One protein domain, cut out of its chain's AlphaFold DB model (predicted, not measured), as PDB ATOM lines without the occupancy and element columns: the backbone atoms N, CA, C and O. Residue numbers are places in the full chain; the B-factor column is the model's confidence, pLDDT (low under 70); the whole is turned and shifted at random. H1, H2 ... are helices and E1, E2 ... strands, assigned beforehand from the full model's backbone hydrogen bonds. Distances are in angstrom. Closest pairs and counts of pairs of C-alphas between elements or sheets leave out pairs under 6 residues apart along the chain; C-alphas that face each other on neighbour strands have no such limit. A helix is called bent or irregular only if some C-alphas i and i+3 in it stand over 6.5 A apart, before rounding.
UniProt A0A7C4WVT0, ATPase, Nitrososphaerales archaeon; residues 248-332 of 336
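What this domain is: This is residues 248 to 332 of the 336 residues of the protein "ATPase" of Nitrososphaerales archaeon (UniProt A0A7C4WVT0). A small, twisted sheet of four strands makes a wall toward one end of the domain, with the helices H1 and H4 over one face and no named helix over the other. H3, off the sheet, packs on both of these helices, and its last residues lie at the far end of the long axis from the turn between E1 and E2. The 85 printed residues hold four named helices and four named strands in the order H1 E1 E2 H2 H3 H4 E3 E4; the sheet's order is E1 E2 E4 E3, all antiparallel, and the class is mixed, helices and strands. The whole is compact, with a radius of gyration of the C-alphas of 11.7 A, and elongated, spanning 36 by 24 by 20 A.

How they stand to each other: Along the printed part come H1, residues 248 to 258, E1, 260 to 262, E2, 265 to 269, H2, 275 to 279, H3, 282 to 295, H4, 299 to 316, E3, 321 to 324, and E4, 327 to 331. H1 is on the sheet at a height of 9.8 A and runs across the strands, at 74 degrees to E2 on the local plane; the closest C-alphas of H1 and E2 are those of Ile 256 and Tyr 266, 5.7 A apart. E1 and E2 form a hairpin, with N 260 and O 267 2.9 A apart, within hydrogen-bond range. E2 and E4 are antiparallel at 154 degrees, with N 268 and O 328 at 2.8 A. E3 and E4 form the other hairpin, with N 322 and O 329 at 2.8 A. H4 is on the same face as H1, in two layers, helices on one face of a sheet; its height is 10.6 A, and its closest C-alpha pair with E3 is Ser 314 and Val 321, 4.6 A. H1 and H4 are apart. H3, with residues 282 to 284 alone, touches H1 about perpendicular at 87 degrees, closest at the C-alphas of Ile 251 and Phe 284, 5.3 A. H3 and H4 touch at a steep tilt of 57 degrees, opposite ways, closest at the C-alphas of Val 288 and Ala 305, 5.8 A; H4 does so with residues 301 to 309 alone. H2 is not on the sheet and only just touches H4, with 3 pairs of C-alphas within 8 A, closest at Val 275 and Leu 303, 6.3 A. Every O i to N i+4 pair is within hydrogen-bond range in H1, H2 and H4, and 8 of 10 in H3.

Where its parts are: H1 begins at C-alpha 248 (39.534, 11.375, -20.988) and is 16.1 A long. H3 is 17.8 A long and irregular, with C-alphas 291 and 294 9.2 A apart. H4, 25.5 A long, begins at C-alpha 299 (41.265, 2.197, -42.543). E4, 13.1 A long, ends at C-alpha 331 (29.891, 1.990, -19.553).

The domain as a whole: The two C-alphas farthest apart are those of Gly 263 and Glu 294, 37.9 A. The printed part has no cut, and its links between named elements are tight. The mean pLDDT of the printed part is 89.7, and no printed residue is under 70.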
ATOM      1  N   PHE A 248      39.953  12.743 -21.278       89.25
ATOM      2  CA  PHE A 248      39.534  11.375 -20.988       89.25
ATOM      3  C   PHE A 248      38.005  11.242 -20.978       89.25
ATOM      4  O   PHE A 248      37.458  10.382 -21.669       89.25
ATOM      5  N   ASP A 249      37.313  12.124 -20.254       88.75
ATOM      6  CA  ASP A 249      35.852  12.083 -20.142       88.75
ATOM      7  C   ASP A 249      35.162  12.366 -21.484       88.75
ATOM      8  O   ASP A 249      34.191  11.687 -21.830       88.75
ATOM      9  N   ASP A 250      35.713  13.286 -22.282       91.19
ATOM     10  CA  ASP A 250      35.229  13.581 -23.635       91.19
ATOM     11  C   ASP A 250      35.351  12.359 -24.552       91.19
ATOM     12  O   ASP A 250      34.408  12.027 -25.271       91.19
ATOM     13  N   ILE A 251      36.478  11.638 -24.493       91.38
ATOM     14  CA  ILE A 251      36.687  10.405 -25.266       91.38
ATOM     15  C   ILE A 251      35.655   9.343 -24.875       91.38
ATOM     16  O   ILE A 251      35.065   8.702 -25.746       91.38
ATOM     17  N   ILE A 252      35.403   9.146 -23.578       91.31
ATOM     18  CA  ILE A 252      34.400   8.175 -23.126       91.31
ATOM     19  C   ILE A 252      32.992   8.587 -23.579       91.31
ATOM     20  O   ILE A 252      32.232   7.737 -24.052       91.31
ATOM     21  N   ALA A 253      32.640   9.872 -23.485       90.62
ATOM     22  CA  ALA A 253      31.350  10.387 -23.940       90.62
ATOM     23  C   ALA A 253      31.159  10.210 -25.457       90.62
ATOM     24  O   ALA A 253      30.097   9.767 -25.903       90.62
ATOM     25  N   GLU A 254      32.201  10.484 -26.244       92.31
ATOM     26  CA  GLU A 254      32.238  10.246 -27.687       92.31
ATOM     27  C   GLU A 254      32.007   8.769 -28.023       92.31
ATOM     28  O   GLU A 254      31.132   8.444 -28.826       92.31
ATOM     29  N   LEU A 255      32.725   7.863 -27.358       91.81
ATOM     30  CA  LEU A 255      32.592   6.419 -27.558       91.81
ATOM     31  C   LEU A 255      31.187   5.902 -27.207       91.81
ATOM     32  O   LEU A 255      30.643   5.050 -27.913       91.81
ATOM     33  N   ILE A 256      30.568   6.450 -26.159       90.62
ATOM     34  CA  ILE A 256      29.174   6.161 -25.794       90.62
ATOM     35  C   ILE A 256      28.206   6.636 -26.887       90.62
ATOM     36  O   ILE A 256      27.247   5.930 -27.192       90.62
ATOM     37  N   SER A 257      28.452   7.802 -27.493       90.12
ATOM     38  CA  SER A 257      27.548   8.391 -28.492       90.12
ATOM     39  C   SER A 257      27.414   7.565 -29.777       90.12
ATOM     40  O   SER A 257      26.353   7.573 -30.399       90.12
ATOM     41  N   VAL A 258      28.466   6.830 -30.155       90.50
ATOM     42  CA  VAL A 258      28.492   5.993 -31.368       90.50
ATOM     43  C   VAL A 258      28.252   4.510 -31.095       90.50
ATOM     44  O   VAL A 258      27.943   3.758 -32.021       90.50
ATOM     45  N   GLY A 259      28.415   4.058 -29.850       86.94
ATOM     46  CA  GLY A 259      28.266   2.652 -29.499       86.94
ATOM     47  C   GLY A 259      26.809   2.178 -29.542       86.94
ATOM     48  O   GLY A 259      25.865   2.922 -29.286       86.94
ATOM     49  N   THR A 260      26.606   0.894 -29.838       87.19
ATOM     50  CA  THR A 260      25.261   0.295 -29.870       87.19
ATOM     51  C   THR A 260      24.842  -0.139 -28.466       87.19
ATOM     52  O   THR A 260      25.553  -0.912 -27.823       87.19
ATOM     53  N   SER A 261      23.690   0.326 -27.975       86.12
ATOM     54  CA  SER A 261      23.221  -0.004 -26.620       86.12
ATOM     55  C   SER A 261      23.018  -1.516 -26.431       86.12
ATOM     56  O   SER A 261      22.285  -2.161 -27.180       86.12
ATOM     57  N   LYS A 262      23.673  -2.086 -25.414       84.38
ATOM     58  CA  LYS A 262      23.673  -3.515 -25.075       84.38
ATOM     59  C   LYS A 262      23.723  -3.676 -23.552       84.38
ATOM     60  O   LYS A 262      24.786  -3.641 -22.939       84.38
ATOM     61  N   GLY A 263      22.551  -3.833 -22.930       72.25
ATOM     62  CA  GLY A 263      22.427  -4.181 -21.505       72.25
ATOM     63  C   GLY A 263      23.036  -3.165 -20.527       72.25
ATOM     64  O   GLY A 263      23.716  -3.565 -19.588       72.25
ATOM     65  N   GLY A 264      22.832  -1.862 -20.755       78.38
ATOM     66  CA  GLY A 264      23.376  -0.792 -19.899       78.38
ATOM     67  C   GLY A 264      24.821  -0.383 -20.218       78.38
ATOM     68  O   GLY A 264      25.369   0.497 -19.559       78.38
ATOM     69  N   ALA A 265      25.428  -0.987 -21.240       86.06
ATOM     70  CA  ALA A 265      26.690  -0.563 -21.838       86.06
ATOM     71  C   ALA A 265      26.503  -0.269 -23.335       86.06
ATOM     72  O   ALA A 265      25.468  -0.591 -23.918       86.06
ATOM     73  N   TYR A 266      27.513   0.326 -23.958       89.25
ATOM     74  CA  TYR A 266      27.550   0.670 -25.374       89.25
ATOM     75  C   TYR A 266      28.621  -0.181 -26.053       89.25
ATOM     76  O   TYR A 266      29.790  -0.122 -25.678       89.25
ATOM     77  N   SER A 267      28.215  -1.028 -26.999       89.44
ATOM     78  CA  SER A 267      29.122  -1.923 -27.717       89.44
ATOM     79  C   SER A 267      29.774  -1.225 -28.904       89.44
ATOM     80  O   SER A 267      29.096  -0.584 -29.711       89.44
ATOM     81  N   ILE A 268      31.090  -1.393 -28.999       90.44
ATOM     82  CA  ILE A 268      31.945  -0.917 -30.080       90.44
ATOM     83  C   ILE A 268      32.502  -2.142 -30.813       90.44
ATOM     84  O   ILE A 268      33.380  -2.828 -30.267       90.44
ATOM     85  N   PRO A 269      31.990  -2.453 -32.017       89.00
ATOM     86  CA  PRO A 269      32.494  -3.556 -32.822       89.00
ATOM     87  C   PRO A 269      33.832  -3.197 -33.479       89.00
ATOM     88  O   PRO A 269      34.080  -2.054 -33.861       89.00
ATOM     89  N   LEU A 270      34.702  -4.200 -33.621       85.19
ATOM     90  CA  LEU A 270      36.011  -4.077 -34.271       85.19
ATOM     91  C   LEU A 270      35.940  -4.574 -35.719       85.19
ATOM     92  O   LEU A 270      36.501  -5.620 -36.070       85.19
ATOM     93  N   ASP A 271      35.216  -3.836 -36.554       86.88
ATOM     94  CA  ASP A 271      35.088  -4.110 -37.982       86.88
ATOM     95  C   ASP A 271      35.377  -2.867 -38.837       86.88
ATOM     96  O   ASP A 271      35.333  -1.726 -38.374       86.88
ATOM     97  N   LEU A 272      35.701  -3.096 -40.113       86.31
ATOM     98  CA  LEU A 272      36.006  -2.020 -41.060       86.31
ATOM     99  C   LEU A 272      34.790  -1.132 -41.348       86.31
ATOM    100  O   LEU A 272      34.940   0.038 -41.690       86.31
ATOM    101  N   THR A 273      33.577  -1.658 -41.190       88.31
ATOM    102  CA  THR A 273      32.348  -0.888 -41.392       88.31
ATOM    103  C   THR A 273      32.157   0.191 -40.327       88.31
ATOM    104  O   THR A 273      31.664   1.275 -40.642       88.31
ATOM    105  N   PHE A 274      32.597  -0.064 -39.095       87.75
ATOM    106  CA  PHE A 274      32.461   0.843 -37.960       87.75
ATOM    107  C   PHE A 274      33.580   1.895 -37.883       87.75
ATOM    108  O   PHE A 274      33.415   2.916 -37.214       87.75
ATOM    109  N   VAL A 275      34.681   1.720 -38.628       90.44
ATOM    110  CA  VAL A 275      35.792   2.692 -38.705       90.44
ATOM    111  C   VAL A 275      35.299   4.095 -39.058       90.44
ATOM    112  O   VAL A 275      35.746   5.070 -38.458       90.44
ATOM    113  N   LYS A 276      34.316   4.217 -39.962       89.62
ATOM    114  CA  LYS A 276      33.735   5.516 -40.345       89.62
ATOM    115  C   LYS A 276      33.118   6.262 -39.159       89.62
ATOM    116  O   LYS A 276      33.265   7.477 -39.070       89.62
ATOM    117  N   ASN A 277      32.478   5.541 -38.238       89.62
ATOM    118  CA  ASN A 277      31.892   6.132 -37.035       89.62
ATOM    119  C   ASN A 277      32.989   6.592 -36.068       89.62
ATOM    120  O   ASN A 277      32.915   7.696 -35.538       89.62
ATOM    121  N   LEU A 278      34.038   5.779 -35.891       89.75
ATOM    122  CA  LEU A 278      35.173   6.108 -35.021       89.75
ATOM    123  C   LEU A 278      36.000   7.289 -35.546       89.75
ATOM    124  O   LEU A 278      36.454   8.112 -34.755       89.75
ATOM    125  N   ARG A 279      36.167   7.410 -36.868       90.06
ATOM    126  CA  ARG A 279      36.818   8.571 -37.501       90.06
ATOM    127  C   ARG A 279      36.026   9.867 -37.318       90.06
ATOM    128  O   ARG A 279      36.625  10.936 -37.324       90.06
ATOM    129  N   GLY A 280      34.703   9.782 -37.155       88.94
ATOM    130  CA  GLY A 280      33.838  10.938 -36.907       88.94
ATOM    131  C   GLY A 280      33.977  11.540 -35.504       88.94
ATOM    132  O   GLY A 280      33.538  12.667 -35.282       88.94
ATOM    133  N   LEU A 281      34.591  10.814 -34.566       91.50
ATOM    134  CA  LEU A 281      34.845  11.285 -33.203       91.50
ATOM    135  C   LEU A 281      36.007  12.278 -33.194       91.50
ATOM    136  O   LEU A 281      37.031  12.023 -33.821       91.50
ATOM    137  N   LYS A 282      35.900  13.400 -32.481       90.88
ATOM    138  CA  LYS A 282      36.909  14.465 -32.519       90.88
ATOM    139  C   LYS A 282      38.097  14.146 -31.614       90.88
ATOM    140  O   LYS A 282      39.244  14.243 -32.048       90.88
ATOM    141  N   HIS A 283      37.840  13.780 -30.362       91.88
ATOM    142  CA  HIS A 283      38.881  13.539 -29.364       91.88
ATOM    143  C   HIS A 283      39.485  12.143 -29.518       91.88
ATOM    144  O   HIS A 283      40.710  12.008 -29.519       91.88
ATOM    145  N   PHE A 284      38.656  11.121 -29.740       91.88
ATOM    146  CA  PHE A 284      39.131   9.753 -29.946       91.88
ATOM    147  C   PHE A 284      39.992   9.624 -31.211       91.88
ATOM    148  O   PHE A 284      41.114   9.119 -31.137       91.88
ATOM    149  N   SER A 285      39.525  10.126 -32.364       91.69
ATOM    150  CA  SER A 285      40.302  10.026 -33.610       91.69
ATOM    151  C   SER A 285      41.614  10.806 -33.543       91.69
ATOM    152  O   SER A 285      42.597  10.367 -34.130       91.69
ATOM    153  N   SER A 286      41.675  11.908 -32.784       92.06
ATOM    154  CA  SER A 286      42.915  12.660 -32.571       92.06
ATOM    155  C   SER A 286      44.007  11.787 -31.948       92.06
ATOM    156  O   SER A 286      45.134  11.802 -32.435       92.06
ATOM    157  N   VAL A 287      43.676  11.011 -30.910       92.12
ATOM    158  CA  VAL A 287      44.635  10.110 -30.244       92.12
ATOM    159  C   VAL A 287      44.996   8.938 -31.160       92.12
ATOM    160  O   VAL A 287      46.163   8.571 -31.281       92.12
ATOM    161  N   VAL A 288      44.011   8.369 -31.861       93.06
ATOM    162  CA  VAL A 288      44.251   7.267 -32.808       93.06
ATOM    163  C   VAL A 288      45.153   7.709 -33.965       93.06
ATOM    164  O   VAL A 288      46.073   6.982 -34.332       93.06
ATOM    165  N   ASN A 289      44.954   8.908 -34.513       92.38
ATOM    166  CA  ASN A 289      45.776   9.449 -35.597       92.38
ATOM    167  C   ASN A 289      47.226   9.690 -35.156       92.38
ATOM    168  O   ASN A 289      48.148   9.422 -35.925       92.38
ATOM    169  N   GLU A 290      47.444  10.118 -33.910       91.50
ATOM    170  CA  GLU A 290      48.790  10.237 -33.336       91.50
ATOM    171  C   GLU A 290      49.504   8.874 -33.270       91.50
ATOM    172  O   GLU A 290      50.694   8.775 -33.580       91.50
ATOM    173  N   LEU A 291      48.772   7.797 -32.954       90.38
ATOM    174  CA  LEU A 291      49.294   6.427 -33.022       90.38
ATOM    175  C   LEU A 291      49.546   5.964 -34.467       90.38
ATOM    176  O   LEU A 291      50.495   5.215 -34.705       90.38
ATOM    177  N   CYS A 292      48.725   6.399 -35.428       88.75
ATOM    178  CA  CYS A 292      48.836   6.003 -36.836       88.75
ATOM    179  C   CYS A 292      50.035   6.622 -37.568       88.75
ATOM    180  O   CYS A 292      50.532   6.030 -38.529       88.75
ATOM    181  N   ARG A 293      50.512   7.794 -37.126       86.94
ATOM    182  CA  ARG A 293      51.571   8.565 -37.801       86.94
ATOM    183  C   ARG A 293      51.247   8.765 -39.294       86.94
ATOM    184  O   ARG A 293      50.246   9.388 -39.625       86.94
ATOM    185  N   GLU A 294      52.073   8.231 -40.194       86.44
ATOM    186  CA  GLU A 294      51.930   8.352 -41.653       86.44
ATOM    187  C   GLU A 294      50.790   7.503 -42.250       86.44
ATOM    188  O   GLU A 294      50.391   7.736 -43.386       86.44
ATOM    189  N   TYR A 295      50.219   6.560 -41.490       85.44
ATOM    190  CA  TYR A 295      49.150   5.660 -41.950       85.44
ATOM    191  C   TYR A 295      47.744   6.121 -41.539       85.44
ATOM    192  O   TYR A 295      46.808   5.325 -41.545       85.44
ATOM    193  N   ALA A 296      47.567   7.392 -41.161       81.44
ATOM    194  CA  ALA A 296      46.289   7.898 -40.650       81.44
ATOM    195  C   ALA A 296      45.117   7.726 -41.637       81.44
ATOM    196  O   ALA A 296      43.972   7.578 -41.208       81.44
ATOM    197  N   GLU A 297      45.377   7.702 -42.946       86.81
ATOM    198  CA  GLU A 297      44.350   7.518 -43.983       86.81
ATOM    199  C   GLU A 297      43.982   6.044 -44.243       86.81
ATOM    200  O   GLU A 297      42.925   5.779 -44.809       86.81
ATOM    201  N   ASP A 298      44.792   5.077 -43.798       91.75
ATOM    202  CA  ASP A 298      44.525   3.647 -44.002       91.75
ATOM    203  C   ASP A 298      43.510   3.138 -42.959       91.75
ATOM    204  O   ASP A 298      43.753   3.187 -41.751       91.75
ATOM    205  N   ASP A 299      42.349   2.663 -43.418       93.56
ATOM    206  CA  ASP A 299      41.265   2.197 -42.543       93.56
ATOM    207  C   ASP A 299      41.619   0.928 -41.753       93.56
ATOM    208  O   ASP A 299      41.161   0.774 -40.618       93.56
ATOM    209  N   GLU A 300      42.445   0.030 -42.300       93.88
ATOM    210  CA  GLU A 300      42.909  -1.144 -41.556       93.88
ATOM    211  C   GLU A 300      43.908  -0.743 -40.468       93.88
ATOM    212  O   GLU A 300      43.850  -1.261 -39.347       93.88
ATOM    213  N   PHE A 301      44.796   0.208 -40.775       95.31
ATOM    214  CA  PHE A 301      45.746   0.734 -39.796       95.31
ATOM    215  C   PHE A 301      45.030   1.484 -38.675       95.31
ATOM    216  O   PHE A 301      45.294   1.232 -37.496       95.31
ATOM    217  N   PHE A 302      44.069   2.338 -39.031       95.62
ATOM    218  CA  PHE A 302      43.229   3.049 -38.073       95.62
ATOM    219  C   PHE A 302      42.455   2.078 -37.175       95.62
ATOM    220  O   PHE A 302      42.403   2.277 -35.963       95.62
ATOM    221  N   LEU A 303      41.888   1.002 -37.733       95.25
ATOM    222  CA  LEU A 303      41.179  -0.010 -36.946       95.25
ATOM    223  C   LEU A 303      42.104  -0.700 -35.932       95.25
ATOM    224  O   LEU A 303      41.712  -0.887 -34.781       95.25
ATOM    225  N   SER A 304      43.330  -1.042 -36.332       96.06
ATOM    226  CA  SER A 304      44.332  -1.633 -35.433       96.06
ATOM    227  C   SER A 304      44.762  -0.661 -34.326       96.06
ATOM    228  O   SER A 304      44.845  -1.041 -33.155       96.06
ATOM    229  N   ALA A 305      44.951   0.619 -34.664       96.25
ATOM    230  CA  ALA A 305      45.265   1.675 -33.702       96.25
ATOM    231  C   ALA A 305      44.112   1.919 -32.707       96.25
ATOM    232  O   ALA A 305      44.327   2.050 -31.500       96.25
ATOM    233  N   ALA A 306      42.871   1.930 -33.196       95.19
ATOM    234  CA  ALA A 306      41.682   2.042 -32.361       95.19
ATOM    235  C   ALA A 306      41.525   0.823 -31.440       95.19
ATOM    236  O   ALA A 306      41.192   0.983 -30.266       95.19
ATOM    237  N   GLU A 307      41.805  -0.390 -31.931       95.88
ATOM    238  CA  GLU A 307      41.749  -1.606 -31.119       95.88
ATOM    239  C   GLU A 307      42.748  -1.562 -29.959       95.88
ATOM    240  O   GLU A 307      42.360  -1.885 -28.833       95.88
ATOM    241  N   ILE A 308      44.005  -1.163 -30.193       96.44
ATOM    242  CA  ILE A 308      44.998  -1.095 -29.111       96.44
ATOM    243  C   ILE A 308      44.663   0.007 -28.098       96.44
ATOM    244  O   ILE A 308      44.856  -0.198 -26.902       96.44
ATOM    245  N   LEU A 309      44.085   1.130 -28.539       95.50
ATOM    246  CA  LEU A 309      43.624   2.196 -27.648       95.50
ATOM    247  C   LEU A 309      42.438   1.744 -26.780       95.50
ATOM    248  O   LEU A 309      42.445   1.927 -25.563       95.50
ATOM    249  N   LEU A 310      41.439   1.086 -27.375       94.75
ATOM    250  CA  LEU A 310      40.317   0.496 -26.634       94.75
ATOM    251  C   LEU A 310      40.790  -0.615 -25.691       94.75
ATOM    252  O   LEU A 310      40.279  -0.750 -24.576       94.75
ATOM    253  N   HIS A 311      41.799  -1.387 -26.102       95.25
ATOM    254  CA  HIS A 311      42.438  -2.372 -25.242       95.25
ATOM    255  C   HIS A 311      43.118  -1.717 -24.037       95.25
ATOM    256  O   HIS A 311      42.921  -2.167 -22.908       95.25
ATOM    257  N   ALA A 312      43.863  -0.632 -24.260       95.44
ATOM    258  CA  ALA A 312      44.510   0.151 -23.213       95.44
ATOM    259  C   ALA A 312      43.494   0.695 -22.200       95.44
ATOM    260  O   ALA A 312      43.649   0.483 -20.996       95.44
ATOM    261  N   LEU A 313      42.398   1.290 -22.683       94.06
ATOM    262  CA  LEU A 313      41.280   1.725 -21.843       94.06
ATOM    263  C   LEU A 313      40.669   0.559 -21.057       94.06
ATOM    264  O   LEU A 313      40.405   0.694 -19.865       94.06
ATOM    265  N   SER A 314      40.493  -0.608 -21.682       94.38
ATOM    266  CA  SER A 314      39.932  -1.779 -21.001       94.38
ATOM    267  C   SER A 314      40.824  -2.323 -19.883       94.38
ATOM    268  O   SER A 314      40.299  -2.926 -18.946       94.38
ATOM    269  N   MET A 315      42.145  -2.174 -19.990       93.12
ATOM    270  CA  MET A 315      43.099  -2.693 -19.006       93.12
ATOM    271  C   MET A 315      43.379  -1.688 -17.884       93.12
ATOM    272  O   MET A 315      43.433  -2.080 -16.719       93.12
ATOM    273  N   CYS A 316      43.541  -0.405 -18.216       91.88
ATOM    274  CA  CYS A 316      43.888   0.641 -17.250       91.88
ATOM    275  C   CYS A 316      42.660   1.332 -16.635       91.88
ATOM    276  O   CYS A 316      42.726   1.791 -15.496       91.88
ATOM    277  N   ALA A 317      41.524   1.358 -17.338       90.75
ATOM    278  CA  ALA A 317      40.276   1.976 -16.890       90.75
ATOM    279  C   ALA A 317      39.070   1.006 -16.992       90.75
ATOM    280  O   ALA A 317      38.048   1.335 -17.606       90.75
ATOM    281  N   PRO A 318      39.118  -0.176 -16.333       89.75
ATOM    282  CA  PRO A 318      38.103  -1.233 -16.468       89.75
ATOM    283  C   PRO A 318      36.704  -0.839 -15.965       89.75
ATOM    284  O   PRO A 318      35.717  -1.525 -16.229       89.75
ATOM    285  N   ARG A 319      36.602   0.268 -15.216       88.25
ATOM    286  CA  ARG A 319      35.317   0.856 -14.806       88.25
ATOM    287  C   ARG A 319      34.530   1.401 -16.001       88.25
ATOM    288  O   ARG A 319      33.304   1.323 -15.989       88.25
ATOM    289  N   TYR A 320      35.234   1.905 -17.014       89.31
ATOM    290  CA  TYR A 320      34.653   2.552 -18.186       89.31
ATOM    291  C   TYR A 320      34.593   1.615 -19.383       89.31
ATOM    292  O   TYR A 320      33.567   1.565 -20.046       89.31
ATOM    293  N   VAL A 321      35.655   0.856 -19.660       90.81
ATOM    294  CA  VAL A 321      35.728  -0.004 -20.850       90.81
ATOM    295  C   VAL A 321      35.996  -1.446 -20.444       90.81
ATOM    296  O   VAL A 321      36.860  -1.720 -19.618       90.81
ATOM    297  N   VAL A 322      35.258  -2.389 -21.026       91.38
ATOM    298  CA  VAL A 322      35.428  -3.826 -20.785       91.38
ATOM    299  C   VAL A 322      35.456  -4.570 -22.113       91.38
ATOM    300  O   VAL A 322      34.515  -4.490 -22.899       91.38
ATOM    301  N   LYS A 323      36.515  -5.342 -22.361       88.69
ATOM    302  CA  LYS A 323      36.598  -6.233 -23.524       88.69
ATOM    303  C   LYS A 323      35.569  -7.368 -23.427       88.69
ATOM    304  O   LYS A 323      35.512  -8.074 -22.422       88.69
ATOM    305  N   SER A 324      34.803  -7.592 -24.495       84.44
ATOM    306  CA  SER A 324      33.831  -8.685 -24.609       84.44
ATOM    307  C   SER A 324      33.893  -9.295 -26.010       84.44
ATOM    308  O   SER A 324      33.564  -8.617 -26.967       84.44
ATOM    309  N   ARG A 325      34.344 -10.555 -26.134       75.19
ATOM    310  CA  ARG A 325      34.475 -11.360 -27.380       75.19
ATOM    311  C   ARG A 325      34.257 -10.600 -28.707       75.19
ATOM    312  O   ARG A 325      33.158 -10.603 -29.251       75.19
ATOM    313  N   GLY A 326      35.328 -10.003 -29.238       76.06
ATOM    314  CA  GLY A 326      35.327  -9.299 -30.533       76.06
ATOM    315  C   GLY A 326      34.818  -7.850 -30.505       76.06
ATOM    316  O   GLY A 326      34.879  -7.173 -31.526       76.06
ATOM    317  N   GLU A 327      34.366  -7.366 -29.349       88.44
ATOM    318  CA  GLU A 327      33.818  -6.026 -29.121       88.44
ATOM    319  C   GLU A 327      34.403  -5.410 -27.831       88.44
ATOM    320  O   GLU A 327      34.933  -6.105 -26.951       88.44
ATOM    321  N   TYR A 328      34.265  -4.092 -27.684       91.12
ATOM    322  CA  TYR A 328      34.511  -3.382 -26.427       91.12
ATOM    323  C   TYR A 328      33.216  -2.759 -25.910       91.12
ATOM    324  O   TYR A 328      32.496  -2.096 -26.648       91.12
ATOM    325  N   LEU A 329      32.908  -2.985 -24.634       91.12
ATOM    326  CA  LEU A 329      31.737  -2.436 -23.959       91.12
ATOM    327  C   LEU A 329      32.143  -1.199 -23.165       91.12
ATOM    328  O   LEU A 329      32.933  -1.306 -22.227       91.12
ATOM    329  N   VAL A 330      31.568  -0.051 -23.504       90.44
ATOM    330  CA  VAL A 330      31.780   1.217 -22.802       90.44
ATOM    331  C   VAL A 330      30.604   1.483 -21.870       90.44
ATOM    332  O   VAL A 330      29.443   1.418 -22.272       90.44
ATOM    333  N   LYS A 331      30.882   1.745 -20.599       88.25
ATOM    334  CA  LYS A 331      29.891   1.990 -19.553       88.25
ATOM    335  C   LYS A 331      29.876   3.463 -19.191       88.25
ATOM    336  O   LYS A 331      30.922   4.089 -19.039       88.25
ATOM    337  N   LYS A 332      28.671   3.983 -18.972       77.00
ATOM    338  CA  LYS A 332      28.489   5.269 -18.310       77.00
ATOM    339  C   LYS A 332      28.661   5.030 -16.814       77.00
ATOM    340  O   LYS A 332      27.866   4.308 -16.216       77.00
TER     341      LYS A 332